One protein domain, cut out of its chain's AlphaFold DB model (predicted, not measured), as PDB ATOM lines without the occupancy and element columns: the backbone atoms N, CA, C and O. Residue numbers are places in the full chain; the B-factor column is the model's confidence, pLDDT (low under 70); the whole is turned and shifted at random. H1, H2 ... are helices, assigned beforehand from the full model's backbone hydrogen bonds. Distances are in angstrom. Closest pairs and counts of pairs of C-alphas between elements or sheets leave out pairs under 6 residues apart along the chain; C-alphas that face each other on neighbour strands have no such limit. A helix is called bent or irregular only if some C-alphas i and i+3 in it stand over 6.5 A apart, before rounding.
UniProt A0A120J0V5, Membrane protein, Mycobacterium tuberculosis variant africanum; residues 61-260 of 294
ATOM      1  N   PRO A  61      28.970  12.639  19.690       87.75
ATOM      2  CA  PRO A  61      27.597  12.917  19.278       87.75
ATOM      3  C   PRO A  61      27.485  13.639  17.941       87.75
ATOM      4  O   PRO A  61      28.043  14.713  17.730       87.75
ATOM      5  N   ASN A  62      26.687  13.072  17.038       86.00
ATOM      6  CA  ASN A  62      26.428  13.660  15.719       86.00
ATOM      7  C   ASN A  62      25.064  14.350  15.622       86.00
ATOM      8  O   ASN A  62      24.715  14.848  14.558       86.00
ATOM      9  N   ALA A  63      24.300  14.405  16.717       82.69
ATOM     10  CA  ALA A  63      22.932  14.915  16.729       82.69
ATOM     11  C   ALA A  63      22.793  16.313  16.107       82.69
ATOM     12  O   ALA A  63      21.873  16.533  15.321       82.69
ATOM     13  N   ILE A  64      23.737  17.223  16.380       84.06
ATOM     14  CA  ILE A  64      23.721  18.589  15.836       84.06
ATOM     15  C   ILE A  64      23.674  18.612  14.297       84.06
ATOM     16  O   ILE A  64      22.935  19.402  13.716       84.06
ATOM     17  N   LEU A  65      24.360  17.669  13.636       83.88
ATOM     18  CA  LEU A  65      24.356  17.528  12.179       83.88
ATOM     19  C   LEU A  65      23.024  17.017  11.637       83.88
ATOM     20  O   LEU A  65      22.755  17.204  10.460       83.88
ATOM     21  N   TRP A  66      22.186  16.372  12.442       83.44
ATOM     22  CA  TRP A  66      20.945  15.754  11.965       83.44
ATOM     23  C   TRP A  66      19.725  16.620  12.228       83.44
ATOM     24  O   TRP A  66      18.800  16.643  11.418       83.44
ATOM     25  N   LEU A  67      19.735  17.372  13.328       87.31
ATOM     26  CA  LEU A  67      18.617  18.223  13.734       87.31
ATOM     27  C   LEU A  67      18.241  19.252  12.649       87.31
ATOM     28  O   LEU A  67      17.057  19.559  12.495       87.31
ATOM     29  N   HIS A  68      19.199  19.707  11.828       86.69
ATOM     30  CA  HIS A  68      18.946  20.700  10.771       86.69
ATOM     31  C   HIS A  68      17.962  20.224   9.694       86.69
ATOM     32  O   HIS A  68      17.244  21.043   9.120       86.69
ATOM     33  N   TYR A  69      17.855  18.911   9.454       85.69
ATOM     34  CA  TYR A  69      16.869  18.352   8.518       85.69
ATOM     35  C   TYR A  69      15.426  18.638   8.934       85.69
ATOM     36  O   TYR A  69      14.518  18.586   8.106       85.69
ATOM     37  N   TYR A  70      15.226  18.945  10.210       88.31
ATOM     38  CA  TYR A  70      13.930  19.138  10.824       88.31
ATOM     39  C   TYR A  70      13.637  20.595  11.184       88.31
ATOM     40  O   TYR A  70      12.534  20.886  11.636       88.31
ATOM     41  N   ALA A  71      14.583  21.515  10.967       88.12
ATOM     42  CA  ALA A  71      14.416  22.932  11.293       88.12
ATOM     43  C   ALA A  71      13.367  23.633  10.409       88.12
ATOM     44  O   ALA A  71      12.703  24.566  10.850       88.12
ATOM     45  N   ALA A  72      13.190  23.176   9.164       88.81
ATOM     46  CA  ALA A  72      12.206  23.737   8.243       88.81
ATOM     47  C   ALA A  72      10.781  23.241   8.540       88.81
ATOM     48  O   ALA A  72      10.535  22.035   8.569       88.81
ATOM     49  N   SER A  73       9.828  24.171   8.681       90.56
ATOM     50  CA  SER A  73       8.389  23.912   8.857       90.56
ATOM     51  C   SER A  73       7.548  24.662   7.815       90.56
ATOM     52  O   SER A  73       8.072  25.478   7.052       90.56
ATOM     53  N   TYR A  74       6.233  24.411   7.770       91.31
ATOM     54  CA  TYR A  74       5.323  25.113   6.854       91.31
ATOM     55  C   TYR A  74       4.722  26.405   7.424       91.31
ATOM     56  O   TYR A  74       3.787  26.959   6.844       91.31
ATOM     57  N   GLU A  75       5.256  26.918   8.535       89.50
ATOM     58  CA  GLU A  75       4.753  28.133   9.187       89.50
ATOM     59  C   GLU A  75       4.760  29.357   8.264       89.50
ATOM     60  O   GLU A  75       3.783  30.102   8.204       89.50
ATOM     61  N   PHE A  76       5.819  29.511   7.467       87.81
ATOM     62  CA  PHE A  76       5.996  30.630   6.533       87.81
ATOM     63  C   PHE A  76       5.578  30.287   5.091       87.81
ATOM     64  O   PHE A  76       5.925  30.980   4.125       87.81
ATOM     65  N   GLY A  77       4.800  29.212   4.934       88.31
ATOM     66  CA  GLY A  77       4.296  28.705   3.662       88.31
ATOM     67  C   GLY A  77       4.968  27.410   3.208       88.31
ATOM     68  O   GLY A  77       5.710  26.763   3.940       88.31
ATOM     69  N   PHE A  78       4.681  27.003   1.971       90.25
ATOM     70  CA  PHE A  78       5.173  25.740   1.424       90.25
ATOM     71  C   PHE A  78       6.658  25.827   1.042       90.25
ATOM     72  O   PHE A  78       7.031  26.576   0.134       90.25
ATOM     73  N   VAL A  79       7.498  25.052   1.732       89.44
ATOM     74  CA  VAL A  79       8.966  25.102   1.634       89.44
ATOM     75  C   VAL A  79       9.562  23.713   1.449       89.44
ATOM     76  O   VAL A  79       8.982  22.698   1.835       89.44
ATOM     77  N   ARG A  80      10.754  23.653   0.860       87.25
ATOM     78  CA  ARG A  80      11.496  22.398   0.710       87.25
ATOM     79  C   ARG A  80      11.845  21.846   2.102       87.25
ATOM     80  O   ARG A  80      12.317  22.606   2.940       87.25
ATOM     81  N   ARG A  81      11.626  20.543   2.328       88.00
ATOM     82  CA  ARG A  81      11.831  19.836   3.617       88.00
ATOM     83  C   ARG A  81      10.891  20.243   4.761       88.00
ATOM     84  O   ARG A  81      11.086  19.813   5.891       88.00
ATOM     85  N   GLY A  82       9.840  21.017   4.482       90.12
ATOM     86  CA  GLY A  82       8.964  21.551   5.528       90.12
ATOM     87  C   GLY A  82       8.114  20.510   6.266       90.12
ATOM     88  O   GLY A  82       7.708  20.753   7.399       90.12
ATOM     89  N   LEU A  83       7.853  19.331   5.676       92.12
ATOM     90  CA  LEU A  83       7.011  18.322   6.338       92.12
ATOM     91  C   LEU A  83       7.682  17.746   7.593       92.12
ATOM     92  O   LEU A  83       6.984  17.401   8.540       92.12
ATOM     93  N   GLY A  84       9.015  17.648   7.608       89.88
ATOM     94  CA  GLY A  84       9.760  17.135   8.758       89.88
ATOM     95  C   GLY A  84       9.546  17.987  10.009       89.88
ATOM     96  O   GLY A  84       9.121  17.460  11.039       89.88
ATOM     97  N   GLY A  85       9.773  19.299   9.907       90.12
ATOM     98  CA  GLY A  85       9.539  20.225  11.017       90.12
ATOM     99  C   GLY A  85       8.059  20.393  11.355       90.12
ATOM    100  O   GLY A  85       7.710  20.504  12.529       90.12
ATOM    101  N   GLU A  86       7.164  20.315  10.364       92.50
ATOM    102  CA  GLU A  86       5.719  20.359  10.616       92.50
ATOM    103  C   GLU A  86       5.247  19.183  11.487       92.50
ATOM    104  O   GLU A  86       4.493  19.379  12.439       92.50
ATOM    105  N   LEU A  87       5.729  17.965  11.212       90.88
ATOM    106  CA  LEU A  87       5.411  16.786  12.023       90.88
ATOM    107  C   LEU A  87       5.905  16.933  13.466       90.88
ATOM    108  O   LEU A  87       5.202  16.537  14.393       90.88
ATOM    109  N   ILE A  88       7.086  17.518  13.668       90.31
ATOM    110  CA  ILE A  88       7.634  17.771  15.007       90.31
ATOM    111  C   ILE A  88       6.764  18.764  15.765       90.31
ATOM    112  O   ILE A  88       6.359  18.482  16.891       90.31
ATOM    113  N   ARG A  89       6.381  19.871  15.124       87.94
ATOM    114  CA  ARG A  89       5.478  20.859  15.720       87.94
ATOM    115  C   ARG A  89       4.133  20.239  16.113       87.94
ATOM    116  O   ARG A  89       3.623  20.512  17.195       87.94
ATOM    117  N   MET A  90       3.580  19.356  15.278       87.81
ATOM    118  CA  MET A  90       2.330  18.644  15.578       87.81
ATOM    119  C   MET A  90       2.456  17.644  16.739       87.81
ATOM    120  O   MET A  90       1.502  17.475  17.495       87.81
ATOM    121  N   LEU A  91       3.594  16.955  16.868       83.62
ATOM    122  CA  LEU A  91       3.798  15.909  17.877       83.62
ATOM    123  C   LEU A  91       4.176  16.465  19.252       83.62
ATOM    124  O   LEU A  91       3.725  15.936  20.266       83.62
ATOM    125  N   THR A  92       5.028  17.489  19.292       82.88
ATOM    126  CA  THR A  92       5.661  17.959  20.534       82.88
ATOM    127  C   THR A  92       5.400  19.427  20.852       82.88
ATOM    128  O   THR A  92       5.908  19.913  21.863       82.88
ATOM    129  N   GLY A  93       4.606  20.131  20.034       81.25
ATOM    130  CA  GLY A  93       4.319  21.552  20.221       81.25
ATOM    131  C   GLY A  93       5.610  22.367  20.236       81.25
ATOM    132  O   GLY A  93       6.399  22.297  19.295       81.25
ATOM    133  N   ASP A  94       5.846  23.068  21.343       78.00
ATOM    134  CA  ASP A  94       6.984  23.978  21.520       78.00
ATOM    135  C   ASP A  94       8.321  23.254  21.805       78.00
ATOM    136  O   ASP A  94       9.386  23.874  21.823       78.00
ATOM    137  N   HIS A  95       8.316  21.932  22.017       87.50
ATOM    138  CA  HIS A  95       9.523  21.163  22.356       87.50
ATOM    139  C   HIS A  95      10.245  20.603  21.120       87.50
ATOM    140  O   HIS A  95      10.311  19.386  20.927       87.50
ATOM    141  N   PHE A  96      10.836  21.486  20.308       88.44
ATOM    142  CA  PHE A  96      11.528  21.120  19.063       88.44
ATOM    143  C   PHE A  96      12.539  19.974  19.226       88.44
ATOM    144  O   PHE A  96      12.435  18.963  18.534       88.44
ATOM    145  N   PHE A  97      13.499  20.101  20.153       91.12
ATOM    146  CA  PHE A  97      14.579  19.117  20.295       91.12
ATOM    147  C   PHE A  97      14.042  17.727  20.636       91.12
ATOM    148  O   PHE A  97      14.444  16.746  20.017       91.12
ATOM    149  N   ALA A  98      13.085  17.633  21.564       90.19
ATOM    150  CA  ALA A  98      12.479  16.357  21.936       90.19
ATOM    151  C   ALA A  98      11.776  15.693  20.741       90.19
ATOM    152  O   ALA A  98      11.947  14.493  20.508       90.19
ATOM    153  N   GLY A  99      11.028  16.467  19.949       89.94
ATOM    154  CA  GLY A  99      10.382  15.960  18.743       89.94
ATOM    155  C   GLY A  99      11.388  15.534  17.677       89.94
ATOM    156  O   GLY A  99      11.269  14.440  17.128       89.94
ATOM    157  N   ALA A 100      12.422  16.337  17.434       89.81
ATOM    158  CA  ALA A 100      13.462  16.031  16.458       89.81
ATOM    159  C   ALA A 100      14.246  14.757  16.826       89.81
ATOM    160  O   ALA A 100      14.393  13.869  15.986       89.81
ATOM    161  N   TYR A 101      14.641  14.593  18.096       90.31
ATOM    162  CA  TYR A 101      15.229  13.341  18.591       90.31
ATOM    163  C   TYR A 101      14.265  12.158  18.461       90.31
ATOM    164  O   TYR A 101      14.683  11.061  18.091       90.31
ATOM    165  N   THR A 102      12.970  12.361  18.716       90.44
ATOM    166  CA  THR A 102      11.964  11.301  18.565       90.44
ATOM    167  C   THR A 102      11.875  10.824  17.117       90.44
ATOM    168  O   THR A 102      11.882   9.616  16.868       90.44
ATOM    169  N   VAL A 103      11.828  11.741  16.145       89.62
ATOM    170  CA  VAL A 103      11.784  11.387  14.716       89.62
ATOM    171  C   VAL A 103      13.078  10.694  14.287       89.62
ATOM    172  O   VAL A 103      13.015   9.658  13.617       89.62
ATOM    173  N   LEU A 104      14.228  11.203  14.732       89.81
ATOM    174  CA  LEU A 104      15.540  10.606  14.495       89.81
ATOM    175  C   LEU A 104      15.572   9.148  14.968       89.81
ATOM    176  O   LEU A 104      15.771   8.241  14.157       89.81
ATOM    177  N   TRP A 105      15.270   8.887  16.241       91.25
ATOM    178  CA  TRP A 105      15.276   7.530  16.800       91.25
ATOM    179  C   TRP A 105      14.217   6.617  16.193       91.25
ATOM    180  O   TRP A 105      14.443   5.412  16.034       91.25
ATOM    181  N   THR A 106      13.071   7.176  15.806       92.69
ATOM    182  CA  THR A 106      12.030   6.429  15.096       92.69
ATOM    183  C   THR A 106      12.550   5.925  13.753       92.69
ATOM    184  O   THR A 106      12.338   4.758  13.424       92.69
ATOM    185  N   SER A 107      13.277   6.755  12.997       93.19
ATOM    186  CA  SER A 107      13.840   6.363  11.699       93.19
ATOM    187  C   SER A 107      14.842   5.205  11.826       93.19
ATOM    188  O   SER A 107      14.731   4.211  11.100       93.19
ATOM    189  N   ILE A 108      15.730   5.267  12.828       94.19
ATOM    190  CA  ILE A 108      16.682   4.200  13.166       94.19
ATOM    191  C   ILE A 108      15.925   2.922  13.519       94.19
ATOM    192  O   ILE A 108      16.168   1.864  12.942       94.19
ATOM    193  N   THR A 109      14.973   3.017  14.447       95.12
ATOM    194  CA  THR A 109      14.233   1.862  14.965       95.12
ATOM    195  C   THR A 109      13.467   1.145  13.857       95.12
ATOM    196  O   THR A 109      13.567  -0.075  13.720       95.12
ATOM    197  N   VAL A 110      12.736   1.893  13.026       96.50
ATOM    198  CA  VAL A 110      11.962   1.344  11.906       96.50
ATOM    199  C   VAL A 110      12.875   0.634  10.903       96.50
ATOM    200  O   VAL A 110      12.561  -0.476  10.458       96.50
ATOM    201  N   TRP A 111      14.040   1.209  10.605       96.62
ATOM    202  CA  TRP A 111      15.024   0.583   9.729       96.62
ATOM    203  C   TRP A 111      15.641  -0.691  10.325       96.62
ATOM    204  O   TRP A 111      15.724  -1.719   9.646       96.62
ATOM    205  N   LEU A 112      16.017  -0.676  11.607       95.62
ATOM    206  CA  LEU A 112      16.549  -1.858  12.293       95.62
ATOM    207  C   LEU A 112      15.522  -2.996  12.345       95.62
ATOM    208  O   LEU A 112      15.886  -4.160  12.163       95.62
ATOM    209  N   ILE A 113      14.234  -2.676  12.508       97.06
ATOM    210  CA  ILE A 113      13.144  -3.654  12.394       97.06
ATOM    211  C   ILE A 113      13.099  -4.242  10.978       97.06
ATOM    212  O   ILE A 113      13.020  -5.463  10.832       97.06
ATOM    213  N   ALA A 114      13.192  -3.422   9.927       97.12
ATOM    214  CA  ALA A 114      13.209  -3.916   8.549       97.12
ATOM    215  C   ALA A 114      14.392  -4.866   8.288       97.12
ATOM    216  O   ALA A 114      14.207  -5.934   7.697       97.12
ATOM    217  N   LEU A 115      15.587  -4.537   8.787       96.56
ATOM    218  CA  LEU A 115      16.757  -5.419   8.722       96.56
ATOM    219  C   LEU A 115      16.537  -6.731   9.479       96.56
ATOM    220  O   LEU A 115      16.834  -7.805   8.949       96.56
ATOM    221  N   ALA A 116      15.979  -6.668  10.689       96.00
ATOM    222  CA  ALA A 116      15.665  -7.852  11.482       96.00
ATOM    223  C   ALA A 116      14.663  -8.764  10.758       96.00
ATOM    224  O   ALA A 116      14.845  -9.983  10.729       96.00
ATOM    225  N   VAL A 117      13.654  -8.187  10.098       97.12
ATOM    226  CA  VAL A 117      12.709  -8.932   9.256       97.12
ATOM    227  C   VAL A 117      13.430  -9.604   8.086       97.12
ATOM    228  O   VAL A 117      13.182 -10.780   7.825       97.12
ATOM    229  N   VAL A 118      14.352  -8.922   7.400       96.12
ATOM    230  CA  VAL A 118      15.148  -9.526   6.312       96.12
ATOM    231  C   VAL A 118      15.969 -10.713   6.821       96.12
ATOM    232  O   VAL A 118      15.905 -11.796   6.235       96.12
ATOM    233  N   VAL A 119      16.689 -10.545   7.932       95.38
ATOM    234  CA  VAL A 119      17.464 -11.616   8.582       95.38
ATOM    235  C   VAL A 119      16.563 -12.796   8.944       95.38
ATOM    236  O   VAL A 119      16.871 -13.946   8.619       95.38
ATOM    237  N   TRP A 120      15.411 -12.521   9.553       95.56
ATOM    238  CA  TRP A 120      14.434 -13.542   9.904       95.56
ATOM    239  C   TRP A 120      13.918 -14.296   8.673       95.56
ATOM    240  O   TRP A 120      13.841 -15.525   8.695       95.56
ATOM    241  N   LEU A 121      13.621 -13.609   7.567       94.94
ATOM    242  CA  LEU A 121      13.177 -14.240   6.320       94.94
ATOM    243  C   LEU A 121      14.256 -15.132   5.692       94.94
ATOM    244  O   LEU A 121      13.945 -16.225   5.208       94.94
ATOM    245  N   ILE A 122      15.522 -14.711   5.731       93.88
ATOM    246  CA  ILE A 122      16.659 -15.508   5.243       93.88
ATOM    247  C   ILE A 122      16.790 -16.813   6.038       93.88
ATOM    248  O   ILE A 122      17.056 -17.869   5.458       93.88
ATOM    249  N   LEU A 123      16.591 -16.750   7.357       92.88
ATOM    250  CA  LEU A 123      16.755 -17.889   8.259       92.88
ATOM    251  C   LEU A 123      15.525 -18.808   8.337       92.88
ATOM    252  O   LEU A 123      15.685 -19.996   8.620       92.88
ATOM    253  N   SER A 124      14.320 -18.280   8.113       90.62
ATOM    254  CA  SER A 124      13.051 -19.015   8.264       90.62
ATOM    255  C   SER A 124      12.577 -19.724   6.995       90.62
ATOM    256  O   SER A 124      11.809 -20.680   7.072       90.62
ATOM    257  N   THR A 125      13.006 -19.285   5.813       85.56
ATOM    258  CA  THR A 125      12.529 -19.867   4.553       85.56
ATOM    259  C   THR A 125      13.308 -21.137   4.206       85.56
ATOM    260  O   THR A 125      14.491 -21.056   3.930       85.56
ATOM    261  N   GLY A 126      12.676 -22.316   4.136       79.31
ATOM    262  CA  GLY A 126      13.289 -23.583   3.675       79.31
ATOM    263  C   GLY A 126      14.335 -24.207   4.622       79.31
ATOM    264  O   GLY A 126      14.407 -23.863   5.795       79.31
ATOM    265  N   ASN A 127      15.173 -25.122   4.116       82.00
ATOM    266  CA  ASN A 127      16.169 -25.823   4.944       82.00
ATOM    267  C   ASN A 127      17.302 -24.891   5.404       82.00
ATOM    268  O   ASN A 127      17.840 -24.104   4.614       82.00
ATOM    269  N   ARG A 128      17.710 -25.011   6.675       78.00
ATOM    270  CA  ARG A 128      18.873 -24.287   7.207       78.00
ATOM    271  C   ARG A 128      20.125 -24.705   6.439       78.00
ATOM    272  O   ARG A 128      20.511 -25.869   6.455       78.00
ATOM    273  N   SER A 129      20.742 -23.748   5.753       86.75
ATOM    274  CA  SER A 129      21.998 -23.936   5.031       86.75
ATOM    275  C   SER A 129      23.038 -22.953   5.549       86.75
ATOM    276  O   SER A 129      22.707 -21.830   5.931       86.75
ATOM    277  N   GLU A 130      24.308 -23.353   5.533       88.19
ATOM    278  CA  GLU A 130      25.411 -22.490   5.980       88.19
ATOM    279  C   GLU A 130      25.445 -21.170   5.212       88.19
ATOM    280  O   GLU A 130      25.612 -20.112   5.806       88.19
ATOM    281  N   ARG A 131      25.158 -21.209   3.905       90.62
ATOM    282  CA  ARG A 131      25.072 -20.012   3.057       90.62
ATOM    283  C   ARG A 131      24.055 -18.995   3.579       90.62
ATOM    284  O   ARG A 131      24.300 -17.800   3.494       90.62
ATOM    285  N   ARG A 132      22.925 -19.456   4.123       91.00
ATOM    286  CA  ARG A 132      21.891 -18.575   4.691       91.00
ATOM    287  C   ARG A 132      22.308 -17.985   6.025       91.00
ATOM    288  O   ARG A 132      22.043 -16.815   6.256       91.00
ATOM    289  N   ILE A 133      22.982 -18.769   6.865       91.12
ATOM    290  CA  ILE A 133      23.534 -18.270   8.130       91.12
ATOM    291  C   ILE A 133      24.588 -17.198   7.837       91.12
ATOM    292  O   ILE A 133      24.511 -16.106   8.385       91.12
ATOM    293  N   MET A 134      25.509 -17.461   6.907       93.25
ATOM    294  CA  MET A 134      26.507 -16.477   6.479       93.25
ATOM    295  C   MET A 134      25.860 -15.215   5.901       93.25
ATOM    296  O   MET A 134      26.269 -14.111   6.248       93.25
ATOM    297  N   LEU A 135      24.825 -15.357   5.065       93.88
ATOM    298  CA  LEU A 135      24.093 -14.213   4.522       93.88
ATOM    299  C   LEU A 135      23.400 -13.401   5.627       93.88
ATOM    300  O   LEU A 135      23.488 -12.180   5.620       93.88
ATOM    301  N   ALA A 136      22.756 -14.062   6.590       94.31
ATOM    302  CA  ALA A 136      22.110 -13.411   7.726       94.31
ATOM    303  C   ALA A 136      23.103 -12.620   8.594       94.31
ATOM    304  O   ALA A 136      22.784 -11.515   9.021       94.31
ATOM    305  N   LEU A 137      24.314 -13.149   8.803       93.75
ATOM    306  CA  LEU A 137      25.395 -12.451   9.511       93.75
ATOM    307  C   LEU A 137      25.969 -11.277   8.712       93.75
ATOM    308  O   LEU A 137      26.451 -10.315   9.302       93.75
ATOM    309  N   LEU A 138      25.908 -11.342   7.379       94.12
ATOM    310  CA  LEU A 138      26.402 -10.285   6.503       94.12
ATOM    311  C   LEU A 138      25.464  -9.072   6.463       94.12
ATOM    312  O   LEU A 138      25.940  -7.948   6.380       94.12
ATOM    313  N   VAL A 139      24.145  -9.280   6.537       93.56
ATOM    314  CA  VAL A 139      23.140  -8.201   6.458       93.56
ATOM    315  C   VAL A 139      23.449  -7.007   7.375       93.56
ATOM    316  O   VAL A 139      23.519  -5.901   6.845       93.56
ATOM    317  N   PRO A 140      23.661  -7.166   8.698       91.38
ATOM    318  CA  PRO A 140      23.882  -6.021   9.582       91.38
ATOM    319  C   PRO A 140      25.194  -5.273   9.309       91.38
ATOM    320  O   PRO A 140      25.271  -4.085   9.601       91.38
ATOM    321  N   VAL A 141      26.204  -5.929   8.725       91.31
ATOM    322  CA  VAL A 141      27.523  -5.324   8.453       91.31
ATOM    323  C   VAL A 141      27.643  -4.695   7.064       91.31
ATOM    324  O   VAL A 141      28.704  -4.181   6.714       91.31
ATOM    325  N   LEU A 142      26.583  -4.728   6.252       91.50
ATOM    326  CA  LEU A 142      26.575  -4.032   4.967       91.50
ATOM    327  C   LEU A 142      26.708  -2.510   5.173       91.50
ATOM    328  O   LEU A 142      26.199  -1.977   6.161       91.50
ATOM    329  N   PRO A 143      27.336  -1.788   4.224       84.81
ATOM    330  CA  PRO A 143      27.638  -0.361   4.373       84.81
ATOM    331  C   PRO A 143      26.400   0.509   4.617       84.81
ATOM    332  O   PRO A 143      26.509   1.520   5.294       84.81
ATOM    333  N   PHE A 144      25.229   0.092   4.128       86.81
ATOM    334  CA  PHE A 144      23.947   0.784   4.295       86.81
ATOM    335  C   PHE A 144      23.009   0.068   5.278       86.81
ATOM    336  O   PHE A 144      21.799   0.160   5.138       86.81
ATOM    337  N   ALA A 145      23.535  -0.718   6.220       91.62
ATOM    338  CA  ALA A 145      22.727  -1.457   7.190       91.62
ATOM    339  C   ALA A 145      22.797  -0.829   8.585       91.62
ATOM    340  O   ALA A 145      22.255   0.256   8.789       91.62
ATOM    341  N   PHE A 146      23.426  -1.506   9.548       92.25
ATOM    342  CA  PHE A 146      23.456  -1.055  10.935       92.25
ATOM    343  C   PHE A 146      24.308   0.206  11.097       92.25
ATOM    344  O   PHE A 146      23.832   1.206  11.620       92.25
ATOM    345  N   SER A 147      25.550   0.186  10.600       88.38
ATOM    346  CA  SER A 147      26.471   1.314  10.768       88.38
ATOM    347  C   SER A 147      25.924   2.595  10.142       88.38
ATOM    348  O   SER A 147      25.968   3.637  10.781       88.38
ATOM    349  N   TYR A 148      25.332   2.529   8.947       90.56
ATOM    350  CA  TYR A 148      24.704   3.704   8.338       90.56
ATOM    351  C   TYR A 148      23.614   4.303   9.230       90.56
ATOM    352  O   TYR A 148      23.609   5.506   9.446       90.56
ATOM    353  N   ALA A 149      22.751   3.463   9.802       91.81
ATOM    354  CA  ALA A 149      21.649   3.923  10.639       91.81
ATOM    355  C   ALA A 149      22.108   4.611  11.925       91.81
ATOM    356  O   ALA A 149      21.460   5.547  12.370       91.81
ATOM    357  N   ILE A 150      23.212   4.148  12.513       90.38
ATOM    358  CA  ILE A 150      23.747   4.733  13.744       90.38
ATOM    359  C   ILE A 150      24.559   5.995  13.446       90.38
ATOM    360  O   ILE A 150      24.387   7.001  14.118       90.38
ATOM    361  N   TYR A 151      25.425   5.972  12.430       87.88
ATOM    362  CA  TYR A 151      26.299   7.112  12.134       87.88
ATOM    363  C   TYR A 151      25.621   8.223  11.342       87.88
ATOM    364  O   TYR A 151      26.055   9.355  11.473       87.88
ATOM    365  N   ASN A 152      24.615   7.913  10.521       86.00
ATOM    366  CA  ASN A 152      23.905   8.868   9.666       86.00
ATOM    367  C   ASN A 152      22.385   8.604   9.722       86.00
ATOM    368  O   ASN A 152      21.811   8.099   8.749       86.00
ATOM    369  N   PRO A 153      21.712   8.895  10.854       84.44
ATOM    370  CA  PRO A 153      20.275   8.702  11.031       84.44
ATOM    371  C   PRO A 153      19.456   9.757  10.277       84.44
ATOM    372  O   PRO A 153      18.750  10.581  10.858       84.44
ATOM    373  N   HIS A 154      19.570   9.739   8.954       86.94
ATOM    374  CA  HIS A 154      18.839  10.629   8.075       86.94
ATOM    375  C   HIS A 154      17.399  10.142   7.812       86.94
ATOM    376  O   HIS A 154      17.122   8.936   7.891       86.94
ATOM    377  N   PRO A 155      16.483  11.041   7.396       90.75
ATOM    378  CA  PRO A 155      15.146  10.677   6.912       90.75
ATOM    379  C   PRO A 155      15.120   9.566   5.839       90.75
ATOM    380  O   PRO A 155      14.128   8.847   5.700       90.75
ATOM    381  N   GLU A 156      16.218   9.383   5.111       93.69
ATOM    382  CA  GLU A 156      16.479   8.375   4.086       93.69
ATOM    383  C   GLU A 156      16.233   6.956   4.603       93.69
ATOM    384  O   GLU A 156      15.794   6.093   3.837       93.69
ATOM    385  N   LEU A 157      16.416   6.711   5.907       95.56
ATOM    386  CA  LEU A 157      16.115   5.429   6.549       95.56
ATOM    387  C   LEU A 157      14.651   5.001   6.354       95.56
ATOM    388  O   LEU A 157      14.368   3.807   6.191       95.56
ATOM    389  N   PHE A 158      13.709   5.949   6.282       96.44
ATOM    390  CA  PHE A 158      12.319   5.644   5.936       96.44
ATOM    391  C   PHE A 158      12.182   5.173   4.482       96.44
ATOM    392  O   PHE A 158      11.457   4.212   4.216       96.44
ATOM    393  N   GLY A 159      12.912   5.793   3.550       96.75
ATOM    394  CA  GLY A 159      12.959   5.383   2.142       96.75
ATOM    395  C   GLY A 159      13.570   3.992   1.960       96.75
ATOM    396  O   GLY A 159      13.000   3.141   1.274       96.75
ATOM    397  N   MET A 160      14.671   3.713   2.661       97.06
ATOM    398  CA  MET A 160      15.315   2.395   2.689       97.06
ATOM    399  C   MET A 160      14.361   1.322   3.222       97.06
ATOM    400  O   MET A 160      14.204   0.260   2.612       97.06
ATOM    401  N   THR A 161      13.671   1.614   4.328       97.88
ATOM    402  CA  THR A 161      12.656   0.728   4.918       97.88
ATOM    403  C   THR A 161      11.529   0.454   3.923       97.88
ATOM    404  O   THR A 161      11.165  -0.705   3.706       97.88
ATOM    405  N   ALA A 162      11.002   1.496   3.273       98.25
ATOM    406  CA  ALA A 162       9.947   1.367   2.273       98.25
ATOM    407  C   ALA A 162      10.386   0.485   1.095       98.25
ATOM    408  O   ALA A 162       9.622  -0.379   0.660       98.25
ATOM    409  N   LEU A 163      11.625   0.636   0.615       98.19
ATOM    410  CA  LEU A 163      12.173  -0.176  -0.473       98.19
ATOM    411  C   LEU A 163      12.350  -1.647  -0.069       98.19
ATOM    412  O   LEU A 163      12.029  -2.547  -0.853       98.19
ATOM    413  N   VAL A 164      12.826  -1.912   1.150       97.62
ATOM    414  CA  VAL A 164      12.939  -3.276   1.690       97.62
ATOM    415  C   VAL A 164      11.558  -3.916   1.814       97.62
ATOM    416  O   VAL A 164      11.354  -5.025   1.316       97.62
ATOM    417  N   ALA A 165      10.591  -3.212   2.406       98.19
ATOM    418  CA  ALA A 165       9.219  -3.689   2.527       98.19
ATOM    419  C   ALA A 165       8.611  -3.978   1.147       98.19
ATOM    420  O   ALA A 165       8.109  -5.079   0.911       98.19
ATOM    421  N   PHE A 166       8.732  -3.036   0.207       98.25
ATOM    422  CA  PHE A 166       8.281  -3.199  -1.172       98.25
ATOM    423  C   PHE A 166       8.895  -4.440  -1.823       98.25
ATOM    424  O   PHE A 166       8.167  -5.272  -2.365       98.25
ATOM    425  N   SER A 167      10.209  -4.629  -1.693       97.62
ATOM    426  CA  SER A 167      10.920  -5.793  -2.226       97.62
ATOM    427  C   SER A 167      10.400  -7.102  -1.625       97.62
ATOM    428  O   SER A 167      10.085  -8.040  -2.360       97.62
ATOM    429  N   ILE A 168      10.234  -7.161  -0.300       96.56
ATOM    430  CA  ILE A 168       9.698  -8.329   0.407       96.56
ATOM    431  C   ILE A 168       8.286  -8.664  -0.088       96.56
ATOM    432  O   ILE A 168       8.014  -9.818  -0.427       96.56
ATOM    433  N   PHE A 169       7.384  -7.685  -0.162       96.75
ATOM    434  CA  PHE A 169       6.020  -7.920  -0.640       96.75
ATOM    435  C   PHE A 169       5.991  -8.326  -2.113       96.75
ATOM    436  O   PHE A 169       5.215  -9.203  -2.497       96.75
ATOM    437  N   LEU A 170       6.882  -7.766  -2.928       95.69
ATOM    438  CA  LEU A 170       6.981  -8.092  -4.341       95.69
ATOM    439  C   LEU A 170       7.398  -9.552  -4.574       95.69
ATOM    440  O   LEU A 170       6.854 -10.191  -5.474       95.69
ATOM    441  N   THR A 171       8.268 -10.125  -3.726       94.25
ATOM    442  CA  THR A 171       8.608 -11.565  -3.797       94.25
ATOM    443  C   THR A 171       7.411 -12.490  -3.568       94.25
ATOM    444  O   THR A 171       7.402 -13.615  -4.062       94.25
ATOM    445  N   ARG A 172       6.389 -12.013  -2.850       92.62
ATOM    446  CA  ARG A 172       5.151 -12.750  -2.556       92.62
ATOM    447  C   ARG A 172       4.004 -12.396  -3.506       92.62
ATOM    448  O   ARG A 172       2.920 -12.968  -3.417       92.62
ATOM    449  N   ALA A 173       4.206 -11.447  -4.420       93.69
ATOM    450  CA  ALA A 173       3.160 -10.976  -5.313       93.69
ATOM    451  C   ALA A 173       2.991 -11.911  -6.524       93.69
ATOM    452  O   ALA A 173       3.758 -11.875  -7.497       93.69
ATOM    453  N   HIS A 174       1.928 -12.716  -6.493       91.19
ATOM    454  CA  HIS A 174       1.617 -13.670  -7.560       91.19
ATOM    455  C   HIS A 174       0.775 -13.077  -8.699       91.19
ATOM    456  O   HIS A 174       0.889 -13.536  -9.834       91.19
ATOM    457  N   THR A 175      -0.020 -12.033  -8.437       93.94
ATOM    458  CA  THR A 175      -0.925 -11.436  -9.436       93.94
ATOM    459  C   THR A 175      -0.433 -10.077  -9.935       93.94
ATOM    460  O   THR A 175       0.222  -9.329  -9.203       93.94
ATOM    461  N   SER A 176      -0.790  -9.712 -11.170       94.56
ATOM    462  CA  SER A 176      -0.482  -8.386 -11.727       94.56
ATOM    463  C   SER A 176      -1.131  -7.257 -10.926       94.56
ATOM    464  O   SER A 176      -0.491  -6.236 -10.690       94.56
ATOM    465  N   ARG A 177      -2.367  -7.454 -10.446       95.88
ATOM    466  CA  ARG A 177      -3.088  -6.463  -9.634       95.88
ATOM    467  C   ARG A 177      -2.349  -6.161  -8.331       95.88
ATOM    468  O   ARG A 177      -2.169  -4.997  -8.000       95.88
ATOM    469  N   THR A 178      -1.869  -7.190  -7.630       96.50
ATOM    470  CA  THR A 178      -1.090  -7.013  -6.395       96.50
ATOM    471  C   THR A 178       0.184  -6.210  -6.654       96.50
ATOM    472  O   THR A 178       0.481  -5.292  -5.900       96.50
ATOM    473  N   ARG A 179       0.914  -6.494  -7.741       96.69
ATOM    474  CA  ARG A 179       2.143  -5.753  -8.089       96.69
ATOM    475  C   ARG A 179       1.874  -4.279  -8.373       96.69
ATOM    476  O   ARG A 179       2.631  -3.430  -7.913       96.69
ATOM    477  N   VAL A 180       0.789  -3.987  -9.091       97.69
ATOM    478  CA  VAL A 180       0.348  -2.613  -9.365       97.69
ATOM    479  C   VAL A 180       0.028  -1.888  -8.060       97.69
ATOM    480  O   VAL A 180       0.586  -0.825  -7.827       97.69
ATOM    481  N   ILE A 181      -0.778  -2.491  -7.177       98.12
ATOM    482  CA  ILE A 181      -1.124  -1.899  -5.874       98.12
ATOM    483  C   ILE A 181       0.134  -1.620  -5.046       98.12
ATOM    484  O   ILE A 181       0.302  -0.508  -4.559       98.12
ATOM    485  N   LEU A 182       1.040  -2.595  -4.924       98.12
ATOM    486  CA  LEU A 182       2.287  -2.426  -4.173       98.12
ATOM    487  C   LEU A 182       3.164  -1.312  -4.752       98.12
ATOM    488  O   LEU A 182       3.731  -0.535  -3.993       98.12
ATOM    489  N   SER A 183       3.257  -1.219  -6.081       98.38
ATOM    490  CA  SER A 183       4.056  -0.185  -6.748       98.38
ATOM    491  C   SER A 183       3.453   1.202  -6.544       98.38
ATOM    492  O   SER A 183       4.190   2.143  -6.280       98.38
ATOM    493  N   THR A 184       2.123   1.323  -6.602       98.50
ATOM    494  CA  THR A 184       1.418   2.572  -6.290       98.50
ATOM    495  C   THR A 184       1.622   2.977  -4.835       98.50
ATOM    496  O   THR A 184       1.947   4.129  -4.578       98.50
ATOM    497  N   LEU A 185       1.457   2.051  -3.883       98.50
ATOM    498  CA  LEU A 185       1.658   2.339  -2.460       98.50
ATOM    499  C   LEU A 185       3.090   2.801  -2.193       98.50
ATOM    500  O   LEU A 185       3.275   3.838  -1.566       98.50
ATOM    501  N   TYR A 186       4.082   2.090  -2.733       98.62
ATOM    502  CA  TYR A 186       5.479   2.498  -2.639       98.62
ATOM    503  C   TYR A 186       5.701   3.890  -3.245       98.62
ATOM    504  O   TYR A 186       6.251   4.759  -2.578       98.62
ATOM    505  N   GLY A 187       5.216   4.145  -4.464       98.56
ATOM    506  CA  GLY A 187       5.354   5.450  -5.110       98.56
ATOM    507  C   GLY A 187       4.719   6.587  -4.308       98.56
ATOM    508  O   GLY A 187       5.336   7.636  -4.151       98.56
ATOM    509  N   LEU A 188       3.525   6.377  -3.744       98.56
ATOM    510  CA  LEU A 188       2.870   7.347  -2.860       98.56
ATOM    511  C   LEU A 188       3.666   7.582  -1.573       98.56
ATOM    512  O   LEU A 188       3.802   8.726  -1.149       98.56
ATOM    513  N   THR A 189       4.244   6.537  -0.976       98.38
ATOM    514  CA  THR A 189       5.167   6.696   0.154       98.38
ATOM    515  C   THR A 189       6.352   7.579  -0.236       98.38
ATOM    516  O   THR A 189       6.663   8.518   0.489       98.38
ATOM    517  N   MET A 190       6.958   7.363  -1.407       98.25
ATOM    518  CA  MET A 190       8.056   8.208  -1.895       98.25
ATOM    519  C   MET A 190       7.612   9.650  -2.153       98.25
ATOM    520  O   MET A 190       8.351  10.578  -1.845       98.25
ATOM    521  N   ALA A 191       6.395   9.857  -2.656       97.75
ATOM    522  CA  ALA A 191       5.814  11.184  -2.845       97.75
ATOM    523  C   ALA A 191       5.663  11.960  -1.526       97.75
ATOM    524  O   ALA A 191       5.910  13.164  -1.510       97.75
ATOM    525  N   VAL A 192       5.287  11.280  -0.438       96.94
ATOM    526  CA  VAL A 192       5.215  11.868   0.909       96.94
ATOM    527  C   VAL A 192       6.614  12.115   1.468       96.94
ATOM    528  O   VAL A 192       6.890  13.209   1.952       96.94
ATOM    529  N   LEU A 193       7.520  11.140   1.357       96.69
ATOM    530  CA  LEU A 193       8.896  11.284   1.835       96.69
ATOM    531  C   LEU A 193       9.649  12.407   1.114       96.69
ATOM    532  O   LEU A 193      10.469  13.065   1.743       96.69
ATOM    533  N   ALA A 194       9.315  12.704  -0.145       96.31
ATOM    534  CA  ALA A 194       9.852  13.853  -0.876       96.31
ATOM    535  C   ALA A 194       9.622  15.191  -0.151       96.31
ATOM    536  O   ALA A 194      10.439  16.100  -0.266       96.31
ATOM    537  N   LEU A 195       8.514  15.317   0.591       95.06
ATOM    538  CA  LEU A 195       8.177  16.516   1.362       95.06
ATOM    539  C   LEU A 195       9.026  16.650   2.638       95.06
ATOM    540  O   LEU A 195       9.176  17.757   3.153       95.06
ATOM    541  N   ILE A 196       9.563  15.535   3.147       94.25
ATOM    542  CA  ILE A 196      10.517  15.506   4.267       94.25
ATOM    543  C   ILE A 196      11.927  15.749   3.732       94.25
ATOM    544  O   ILE A 196      12.627  16.636   4.200       94.25
ATOM    545  N   HIS A 197      12.324  14.987   2.714       93.81
ATOM    546  CA  HIS A 197      13.576  15.176   2.006       93.81
ATOM    547  C   HIS A 197      13.426  14.781   0.531       93.81
ATOM    548  O   HIS A 197      13.219  13.626   0.164       93.81
ATOM    549  N   GLU A 198      13.579  15.771  -0.343       92.94
ATOM    550  CA  GLU A 198      13.385  15.657  -1.790       92.94
ATOM    551  C   GLU A 198      14.367  14.726  -2.519       92.94
ATOM    552  O   GLU A 198      14.105  14.358  -3.662       92.94
ATOM    553  N   ALA A 199      15.498  14.359  -1.908       93.19
ATOM    554  CA  ALA A 199      16.462  13.454  -2.533       93.19
ATOM    555  C   ALA A 199      16.013  11.985  -2.444       93.19
ATOM    556  O   ALA A 199      16.287  11.209  -3.364       93.19
ATOM    557  N   ILE A 200      15.224  11.634  -1.418       95.88
ATOM    558  CA  ILE A 200      14.772  10.264  -1.133       95.88
ATOM    559  C   ILE A 200      14.180   9.571  -2.376       95.88
ATOM    560  O   ILE A 200      14.609   8.461  -2.705       95.88
ATOM    561  N   PRO A 201      13.228  10.164  -3.129       96.50
ATOM    562  CA  PRO A 201      12.670   9.499  -4.304       96.50
ATOM    563  C   PRO A 201      13.708   9.152  -5.370       96.50
ATOM    564  O   PRO A 201      13.593   8.111  -6.015       96.50
ATOM    565  N   LEU A 202      14.706  10.018  -5.562       95.25
ATOM    566  CA  LEU A 202      15.724   9.863  -6.596       95.25
ATOM    567  C   LEU A 202      16.752   8.798  -6.205       95.25
ATOM    568  O   LEU A 202      17.104   7.961  -7.036       95.25
ATOM    569  N   GLU A 203      17.170   8.782  -4.942       95.75
ATOM    570  CA  GLU A 203      18.138   7.819  -4.404       95.75
ATOM    571  C   GLU A 203      17.659   6.372  -4.545       95.75
ATOM    572  O   GLU A 203      18.401   5.486  -4.978       95.75
ATOM    573  N   PHE A 204      16.383   6.122  -4.248       97.38
ATOM    574  CA  PHE A 204      15.824   4.769  -4.234       97.38
ATOM    575  C   PHE A 204      15.085   4.384  -5.523       97.38
ATOM    576  O   PHE A 204      14.606   3.249  -5.640       97.38
ATOM    577  N   ALA A 205      15.011   5.275  -6.520       97.44
ATOM    578  CA  ALA A 205      14.358   4.994  -7.799       97.44
ATOM    579  C   ALA A 205      14.990   3.788  -8.507       97.44
ATOM    580  O   ALA A 205      14.286   2.861  -8.920       97.44
ATOM    581  N   LEU A 206      16.324   3.754  -8.600       97.31
ATOM    582  CA  LEU A 206      17.036   2.644  -9.237       97.31
ATOM    583  C   LEU A 206      16.807   1.326  -8.484       97.31
ATOM    584  O   LEU A 206      16.563   0.294  -9.110       97.31
ATOM    585  N   GLY A 207      16.817   1.369  -7.149       97.12
ATOM    586  CA  GLY A 207      16.506   0.214  -6.309       97.12
ATOM    587  C   GLY A 207      15.112  -0.351  -6.589       97.12
ATOM    588  O   GLY A 207      14.960  -1.560  -6.766       97.12
ATOM    589  N   ALA A 208      14.104   0.515  -6.724       97.88
ATOM    590  CA  ALA A 208      12.744   0.108  -7.067       97.88
ATOM    591  C   ALA A 208      12.650  -0.514  -8.471       97.88
ATOM    592  O   ALA A 208      12.013  -1.558  -8.637       97.88
ATOM    593  N   VAL A 209      13.324   0.068  -9.474       98.00
ATOM    594  CA  VAL A 209      13.394  -0.514 -10.829       98.00
ATOM    595  C   VAL A 209      14.001  -1.910 -10.785       98.00
ATOM    596  O   VAL A 209      13.430  -2.854 -11.336       98.00
ATOM    597  N   LEU A 210      15.136  -2.062 -10.103       97.75
ATOM    598  CA  LEU A 210      15.818  -3.344  -9.970       97.75
ATOM    599  C   LEU A 210      14.941  -4.373  -9.249       97.75
ATOM    600  O   LEU A 210      14.815  -5.498  -9.731       97.75
ATOM    601  N   ALA A 211      14.266  -3.991  -8.162       97.38
ATOM    602  CA  ALA A 211      13.324  -4.861  -7.463       97.38
ATOM    603  C   ALA A 211      12.202  -5.342  -8.398       97.38
ATOM    604  O   ALA A 211      11.918  -6.541  -8.469       97.38
ATOM    605  N   ILE A 212      11.612  -4.442  -9.190       97.50
ATOM    606  CA  ILE A 212      10.562  -4.780 -10.162       97.50
ATOM    607  C   ILE A 212      11.080  -5.754 -11.219       97.50
ATOM    608  O   ILE A 212      10.426  -6.769 -11.479       97.50
ATOM    609  N   ILE A 213      12.246  -5.484 -11.805       96.06
ATOM    610  CA  ILE A 213      12.831  -6.313 -12.865       96.06
ATOM    611  C   ILE A 213      13.202  -7.707 -12.344       96.06
ATOM    612  O   ILE A 213      12.870  -8.705 -12.987       96.06
ATOM    613  N   VAL A 214      13.868  -7.782 -11.188       96.00
ATOM    614  CA  VAL A 214      14.465  -9.019 -10.663       96.00
ATOM    615  C   VAL A 214      13.441  -9.890  -9.934       96.00
ATOM    616  O   VAL A 214      13.435 -11.113 -10.102       96.00
ATOM    617  N   LEU A 215      12.556  -9.288  -9.134       95.12
ATOM    618  CA  LEU A 215      11.647 -10.032  -8.256       95.12
ATOM    619  C   LEU A 215      10.317 -10.375  -8.947       95.12
ATOM    620  O   LEU A 215       9.699 -11.388  -8.619       95.12
ATOM    621  N   SER A 216       9.905  -9.625  -9.976       90.31
ATOM    622  CA  SER A 216       8.666  -9.895 -10.729       90.31
ATOM    623  C   SER A 216       8.880 -10.859 -11.904       90.31
ATOM    624  O   SER A 216       8.591 -10.531 -13.062       90.31
ATOM    625  N   LYS A 217       9.386 -12.067 -11.630       84.06
ATOM    626  CA  LYS A 217       9.780 -13.049 -12.665       84.06
ATOM    627  C   LYS A 217       8.659 -13.385 -13.655       84.06
ATOM    628  O   LYS A 217       8.909 -13.428 -14.852       84.06
ATOM    629  N   ASN A 218       7.421 -13.485 -13.172       87.62
ATOM    630  CA  ASN A 218       6.252 -13.852 -13.984       87.62
ATOM    631  C   ASN A 218       5.456 -12.631 -14.496       87.62
ATOM    632  O   ASN A 218       4.274 -12.752 -14.804       87.62
ATOM    633  N   ALA A 219       6.023 -11.420 -14.479       90.50
ATOM    634  CA  ALA A 219       5.356 -10.225 -15.005       90.50
ATOM    635  C   ALA A 219       5.622 -10.058 -16.504       90.50
ATOM    636  O   ALA A 219       6.759 -10.204 -16.951       90.50
ATOM    637  N   THR A 220       4.598  -9.658 -17.257       94.75
ATOM    638  CA  THR A 220       4.773  -9.220 -18.647       94.75
ATOM    639  C   THR A 220       5.569  -7.912 -18.702       94.75
ATOM    640  O   THR A 220       5.604  -7.141 -17.734       94.75
ATOM    641  N   GLY A 221       6.183  -7.617 -19.853       95.38
ATOM    642  CA  GLY A 221       6.913  -6.360 -20.057       95.38
ATOM    643  C   GLY A 221       6.040  -5.119 -19.828       95.38
ATOM    644  O   GLY A 221       6.488  -4.162 -19.200       95.38
ATOM    645  N   ALA A 222       4.771  -5.164 -20.247       95.69
ATOM    646  CA  ALA A 222       3.810  -4.085 -20.018       95.69
ATOM    647  C   ALA A 222       3.540  -3.861 -18.519       95.69
ATOM    648  O   ALA A 222       3.620  -2.731 -18.042       95.69
ATOM    649  N   THR A 223       3.309  -4.933 -17.749       96.25
ATOM    650  CA  THR A 223       3.104  -4.823 -16.297       96.25
ATOM    651  C   THR A 223       4.336  -4.259 -15.593       96.25
ATOM    652  O   THR A 223       4.183  -3.406 -14.723       96.25
ATOM    653  N   ARG A 224       5.554  -4.667 -15.981       96.81
ATOM    654  CA  ARG A 224       6.792  -4.113 -15.401       96.81
ATOM    655  C   ARG A 224       6.930  -2.615 -15.663       96.81
ATOM    656  O   ARG A 224       7.279  -1.883 -14.741       96.81
ATOM    657  N   ARG A 225       6.617  -2.149 -16.878       97.50
ATOM    658  CA  ARG A 225       6.637  -0.715 -17.226       97.50
ATOM    659  C   ARG A 225       5.641   0.083 -16.390       97.50
ATOM    660  O   ARG A 225       6.028   1.088 -15.808       97.50
ATOM    661  N   ILE A 226       4.403  -0.402 -16.267       98.19
ATOM    662  CA  ILE A 226       3.370   0.239 -15.438       98.19
ATOM    663  C   ILE A 226       3.810   0.289 -13.971       98.19
ATOM    664  O   ILE A 226       3.766   1.350 -13.362       98.19
ATOM    665  N   CYS A 227       4.288  -0.826 -13.413       98.06
ATOM    666  CA  CYS A 227       4.775  -0.868 -12.031       98.06
ATOM    667  C   CYS A 227       5.941   0.107 -11.815       98.06
ATOM    668  O   CYS A 227       5.963   0.817 -10.820       98.06
ATOM    669  N   THR A 228       6.875   0.192 -12.766       98.31
ATOM    670  CA  THR A 228       8.021   1.113 -12.685       98.31
ATOM    671  C   THR A 228       7.561   2.570 -12.703       98.31
ATOM    672  O   THR A 228       7.983   3.360 -11.863       98.31
ATOM    673  N   ALA A 229       6.644   2.913 -13.613       98.38
ATOM    674  CA  ALA A 229       6.065   4.249 -13.692       98.38
ATOM    675  C   ALA A 229       5.311   4.622 -12.408       98.38
ATOM    676  O   ALA A 229       5.457   5.735 -11.921       98.38
ATOM    677  N   LEU A 230       4.557   3.687 -11.824       98.56
ATOM    678  CA  LEU A 230       3.826   3.908 -10.574       98.56
ATOM    679  C   LEU A 230       4.739   3.993  -9.346       98.56
ATOM    680  O   LEU A 230       4.427   4.736  -8.426       98.56
ATOM    681  N   ALA A 231       5.856   3.263  -9.332       98.12
ATOM    682  CA  ALA A 231       6.801   3.265  -8.219       98.12
ATOM    683  C   ALA A 231       7.656   4.541  -8.161       98.12
ATOM    684  O   ALA A 231       8.000   4.988  -7.074       98.12
ATOM    685  N   ILE A 232       8.008   5.120  -9.314       98.25
ATOM    686  CA  ILE A 232       8.903   6.290  -9.392       98.25
ATOM    687  C   ILE A 232       8.128   7.581  -9.648       98.25
ATOM    688  O   ILE A 232       8.450   8.621  -9.081       98.25
ATOM    689  N   GLY A 233       7.093   7.515 -10.487       98.06
ATOM    690  CA  GLY A 233       6.361   8.675 -10.989       98.06
ATOM    691  C   GLY A 233       5.867   9.617  -9.893       98.06
ATOM    692  O   GLY A 233       6.216  10.794  -9.954       98.06
ATOM    693  N   PRO A 234       5.119   9.145  -8.876       98.38
ATOM    694  CA  PRO A 234       4.614  10.023  -7.824       98.38
ATOM    695  C   PRO A 234       5.731  10.759  -7.070       98.38
ATOM    696  O   PRO A 234       5.636  11.965  -6.871       98.38
ATOM    697  N   GLY A 235       6.820  10.063  -6.723       97.19
ATOM    698  CA  GLY A 235       7.983  10.665  -6.068       97.19
ATOM    699  C   GLY A 235       8.665  11.728  -6.931       97.19
ATOM    700  O   GLY A 235       8.885  12.846  -6.471       97.19
ATOM    701  N   THR A 236       8.928  11.424  -8.205       97.12
ATOM    702  CA  THR A 236       9.513  12.387  -9.154       97.12
ATOM    703  C   THR A 236       8.619  13.609  -9.350       97.12
ATOM    704  O   THR A 236       9.115  14.733  -9.371       97.12
ATOM    705  N   VAL A 237       7.302  13.414  -9.465       97.44
ATOM    706  CA  VAL A 237       6.342  14.517  -9.585       97.44
ATOM    707  C   VAL A 237       6.376  15.397  -8.336       97.44
ATOM    708  O   VAL A 237       6.467  16.611  -8.484       97.44
ATOM    709  N   SER A 238       6.388  14.823  -7.128       96.38
ATOM    710  CA  SER A 238       6.526  15.602  -5.889       96.38
ATOM    711  C   SER A 238       7.808  16.435  -5.862       96.38
ATOM    712  O   SER A 238       7.753  17.609  -5.511       96.38
ATOM    713  N   VAL A 239       8.948  15.870  -6.274       95.31
ATOM    714  CA  VAL A 239      10.228  16.603  -6.333       95.31
ATOM    715  C   VAL A 239      10.153  17.778  -7.308       95.31
ATOM    716  O   VAL A 239      10.580  18.883  -6.977       95.31
ATOM    717  N   LEU A 240       9.572  17.572  -8.492       95.56
ATOM    718  CA  LEU A 240       9.385  18.642  -9.473       95.56
ATOM    719  C   LEU A 240       8.433  19.728  -8.954       95.56
ATOM    720  O   LEU A 240       8.720  20.914  -9.103       95.56
ATOM    721  N   LEU A 241       7.330  19.340  -8.309       94.19
ATOM    722  CA  LEU A 241       6.389  20.282  -7.702       94.19
ATOM    723  C   LEU A 241       7.046  21.093  -6.585       94.19
ATOM    724  O   LEU A 241       6.889  22.308  -6.560       94.19
ATOM    725  N   LEU A 242       7.831  20.459  -5.712       92.19
ATOM    726  CA  LEU A 242       8.614  21.147  -4.683       92.19
ATOM    727  C   LEU A 242       9.585  22.159  -5.294       92.19
ATOM    728  O   LEU A 242       9.694  23.280  -4.803       92.19
ATOM    729  N   ALA A 243      10.258  21.794  -6.387       91.25
ATOM    730  CA  ALA A 243      11.195  22.681  -7.067       91.25
ATOM    731  C   ALA A 243      10.510  23.911  -7.688       91.25
ATOM    732  O   ALA A 243      11.111  24.987  -7.723       91.25
ATOM    733  N   VAL A 244       9.276  23.767  -8.181       92.38
ATOM    734  CA  VAL A 244       8.524  24.844  -8.849       92.38
ATOM    735  C   VAL A 244       7.733  25.704  -7.861       92.38
ATOM    736  O   VAL A 244       7.718  26.923  -8.002       92.38
ATOM    737  N   VAL A 245       7.071  25.083  -6.882       91.31
ATOM    738  CA  VAL A 245       6.095  25.728  -5.985       91.31
ATOM    739  C   VAL A 245       6.712  26.131  -4.642       91.31
ATOM    740  O   VAL A 245       6.168  26.996  -3.957       91.31
ATOM    741  N   GLY A 246       7.839  25.531  -4.250       87.31
ATOM    742  CA  GLY A 246       8.518  25.863  -3.000       87.31
ATOM    743  C   GLY A 246       8.948  27.329  -2.959       87.31
ATOM    744  O   GLY A 246       9.627  27.807  -3.872       87.31
ATOM    745  N   ARG A 247       8.571  28.035  -1.886       86.94
ATOM    746  CA  ARG A 247       9.021  29.410  -1.635       86.94
ATOM    747  C   ARG A 247      10.539  29.463  -1.489       86.94
ATOM    748  O   ARG A 247      11.146  28.556  -0.921       86.94
ATOM    749  N   ARG A 248      11.151  30.525  -2.019       84.94
ATOM    750  CA  ARG A 248      12.619  30.691  -2.079       84.94
ATOM    751  C   ARG A 248      13.120  31.936  -1.346       84.94
ATOM    752  O   ARG A 248      14.317  32.089  -1.161       84.94
ATOM    753  N   ASP A 249      12.210  32.803  -0.931       86.06
ATOM    754  CA  ASP A 249      12.429  34.157  -0.422       86.06
ATOM    755  C   ASP A 249      12.136  34.285   1.084       86.06
ATOM    756  O   ASP A 249      11.846  35.366   1.581       86.06
ATOM    757  N   ILE A 250      12.205  33.173   1.816       87.38
ATOM    758  CA  ILE A 250      11.873  33.117   3.248       87.38
ATOM    759  C   ILE A 250      13.062  32.713   4.133       87.38
ATOM    760  O   ILE A 250      12.863  32.336   5.283       87.38
ATOM    761  N   ALA A 251      14.286  32.743   3.597       85.31
ATOM    762  CA  ALA A 251      15.478  32.292   4.316       85.31
ATOM    763  C   ALA A 251      15.665  33.058   5.634       85.31
ATOM    764  O   ALA A 251      15.754  32.428   6.679       85.31
ATOM    765  N   ASP A 252      15.590  34.393   5.606       88.38
ATOM    766  CA  ASP A 252      15.756  35.226   6.806       88.38
ATOM    767  C   ASP A 252      14.704  34.919   7.886       88.38
ATOM    768  O   ASP A 252      15.014  34.883   9.074       88.38
ATOM    769  N   GLN A 253      13.457  34.655   7.473       89.19
ATOM    770  CA  GLN A 253      12.368  34.281   8.385       89.19
ATOM    771  C   GLN A 253      12.608  32.902   8.994       89.19
ATOM    772  O   GLN A 253      12.373  32.705  10.183       89.19
ATOM    773  N   LEU A 254      13.091  31.958   8.182       85.94
ATOM    774  CA  LEU A 254      13.395  30.616   8.646       85.94
ATOM    775  C   LEU A 254      14.568  30.633   9.628       85.94
ATOM    776  O   LEU A 254      14.437  30.041  10.692       85.94
ATOM    777  N   CYS A 255      15.649  31.358   9.317       88.06
ATOM    778  CA  CYS A 255      16.797  31.525  10.206       88.06
ATOM    779  C   CYS A 255      16.376  32.132  11.549       88.06
ATOM    780  O   CYS A 255      16.705  31.588  12.595       88.06
ATOM    781  N   ALA A 256      15.563  33.193  11.537       88.81
ATOM    782  CA  ALA A 256      15.063  33.819  12.761       88.81
ATOM    783  C   ALA A 256      14.180  32.893  13.624       88.81
ATOM    784  O   ALA A 256      14.009  33.151  14.813       88.81
ATOM    785  N   HIS A 257      13.608  31.837  13.039       88.06
ATOM    786  CA  HIS A 257      12.728  30.889  13.724       88.06
ATOM    787  C   HIS A 257      13.446  29.606  14.175       88.06
ATOM    788  O   HIS A 257      12.834  28.749  14.815       88.06
ATOM    789  N   ILE A 258      14.737  29.445  13.867       90.38
ATOM    790  CA  ILE A 258      15.508  28.301  14.361       90.38
ATOM    791  C   ILE A 258      15.556  28.381  15.895       90.38
ATOM    792  O   ILE A 258      15.898  29.430  16.442       90.38
ATOM    793  N   PRO A 259      15.203  27.310  16.622       90.38
ATOM    794  CA  PRO A 259      15.159  27.356  18.075       90.38
ATOM    795  C   PRO A 259      16.564  27.449  18.673       90.38
ATOM    796  O   PRO A 259      17.469  26.716  18.279       90.38
ATOM    797  N   HIS A 260      16.719  28.298  19.685       91.69
ATOM    798  CA  HIS A 260      17.917  28.310  20.519       91.69
ATOM    799  C   HIS A 260      17.959  27.071  21.418       91.69
ATOM    800  O   HIS A 260      16.940  26.623  21.951       91.69
TER     801      HIS A 260
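AT A GLANCE: This is residues 61 to 260 of the 294 residues of the protein "Membrane protein" of Mycobacterium tuberculosis variant africanum (UniProt A0A120J0V5). A long helix, H3, runs along one long side of a slab of helices, with H4 and H5 folded back along it and H6 packed on it; H6 joins H7, H8 and the two arms of H9 in a bundle. H1 and H2 cross H3 near its first residues, the small helix H10 lies beyond them touching no helix, and the H3 to H4 turn sticks out at the other end with residues 125 to 130. The printed part has 200 residues with ten named helices, H1 to H10 in chain order, and no named strand; the class is all helix. It is compact, with a radius of gyration of the C-alphas of 18.8 A and spans of 59 by 40 by 24 A.

IN THESE COORDINATES: H3, residues 96 to 124, is 41.6 A long, from C-alpha 96 at (11.528, 21.120, 19.063) to C-alpha 124 at (13.051, -19.015, 8.264). Before it come H1, residues 63 to 70, and H2, residues 82 to 92. After it come H4, residues 130 to 141, H5, residues 146 to 151, H6, residues 156 to 171 and 22.8 A, H7, residues 176 to 196 and 30.8 A, and H8, residues 200 to 215 and 21.7 A. H9, residues 221 to 245, was assigned as one helix by its hydrogen bonds but is bent, with C-alphas 231 and 234 7.1 A apart; its arms are H9a, residues 221 to 231, and H9b, residues 234 to 245. H10, residues 251 to 256, ends at C-alpha 256 (15.063, 33.819, 12.761). H8 is irregular, with C-alphas 203 and 206 7.2 A apart, and H4 only just, with C-alphas 137 and 140 6.6 A apart.

HOW THE PARTS SIT: The hub H3 touches five helices. H3 and H4 form a hairpin at 10 degrees, closest at C-alphas 119 and 136, 5.1 A. H6 touches H3 at a shallow tilt of 27 degrees, the same way, closest at C-alphas 111 and 161, 5.4 A. H6 and H7 form a hairpin, closest at C-alphas 166 and 186, 6.5 A. H7 touches H9b, closest at C-alphas 191 and 235, 3.9 A. H2 is about perpendicular to H3, at 79 degrees, closest at C-alphas 88 and 99, 5.0 A. Every O i to N i+4 pair is within hydrogen-bond range in H2, H3, H5, H6, H9a, H9b and H10; the counts are 6 of 8 in H4, 15 of 17 in H7, 10 of 12 in H8 and 1 of 4 in H1, where 3 of 5 O i to N i+3 pairs are within range.

THE WHOLE: The C-alphas farthest apart, of Asn 127 and Asp 252, are 61.1 A apart. The printed part has no cut. The H1 to H2 link, 11 residues, is long; the others are tight. Mean pLDDT of the printed part is 92.5, and no printed residue is under 70.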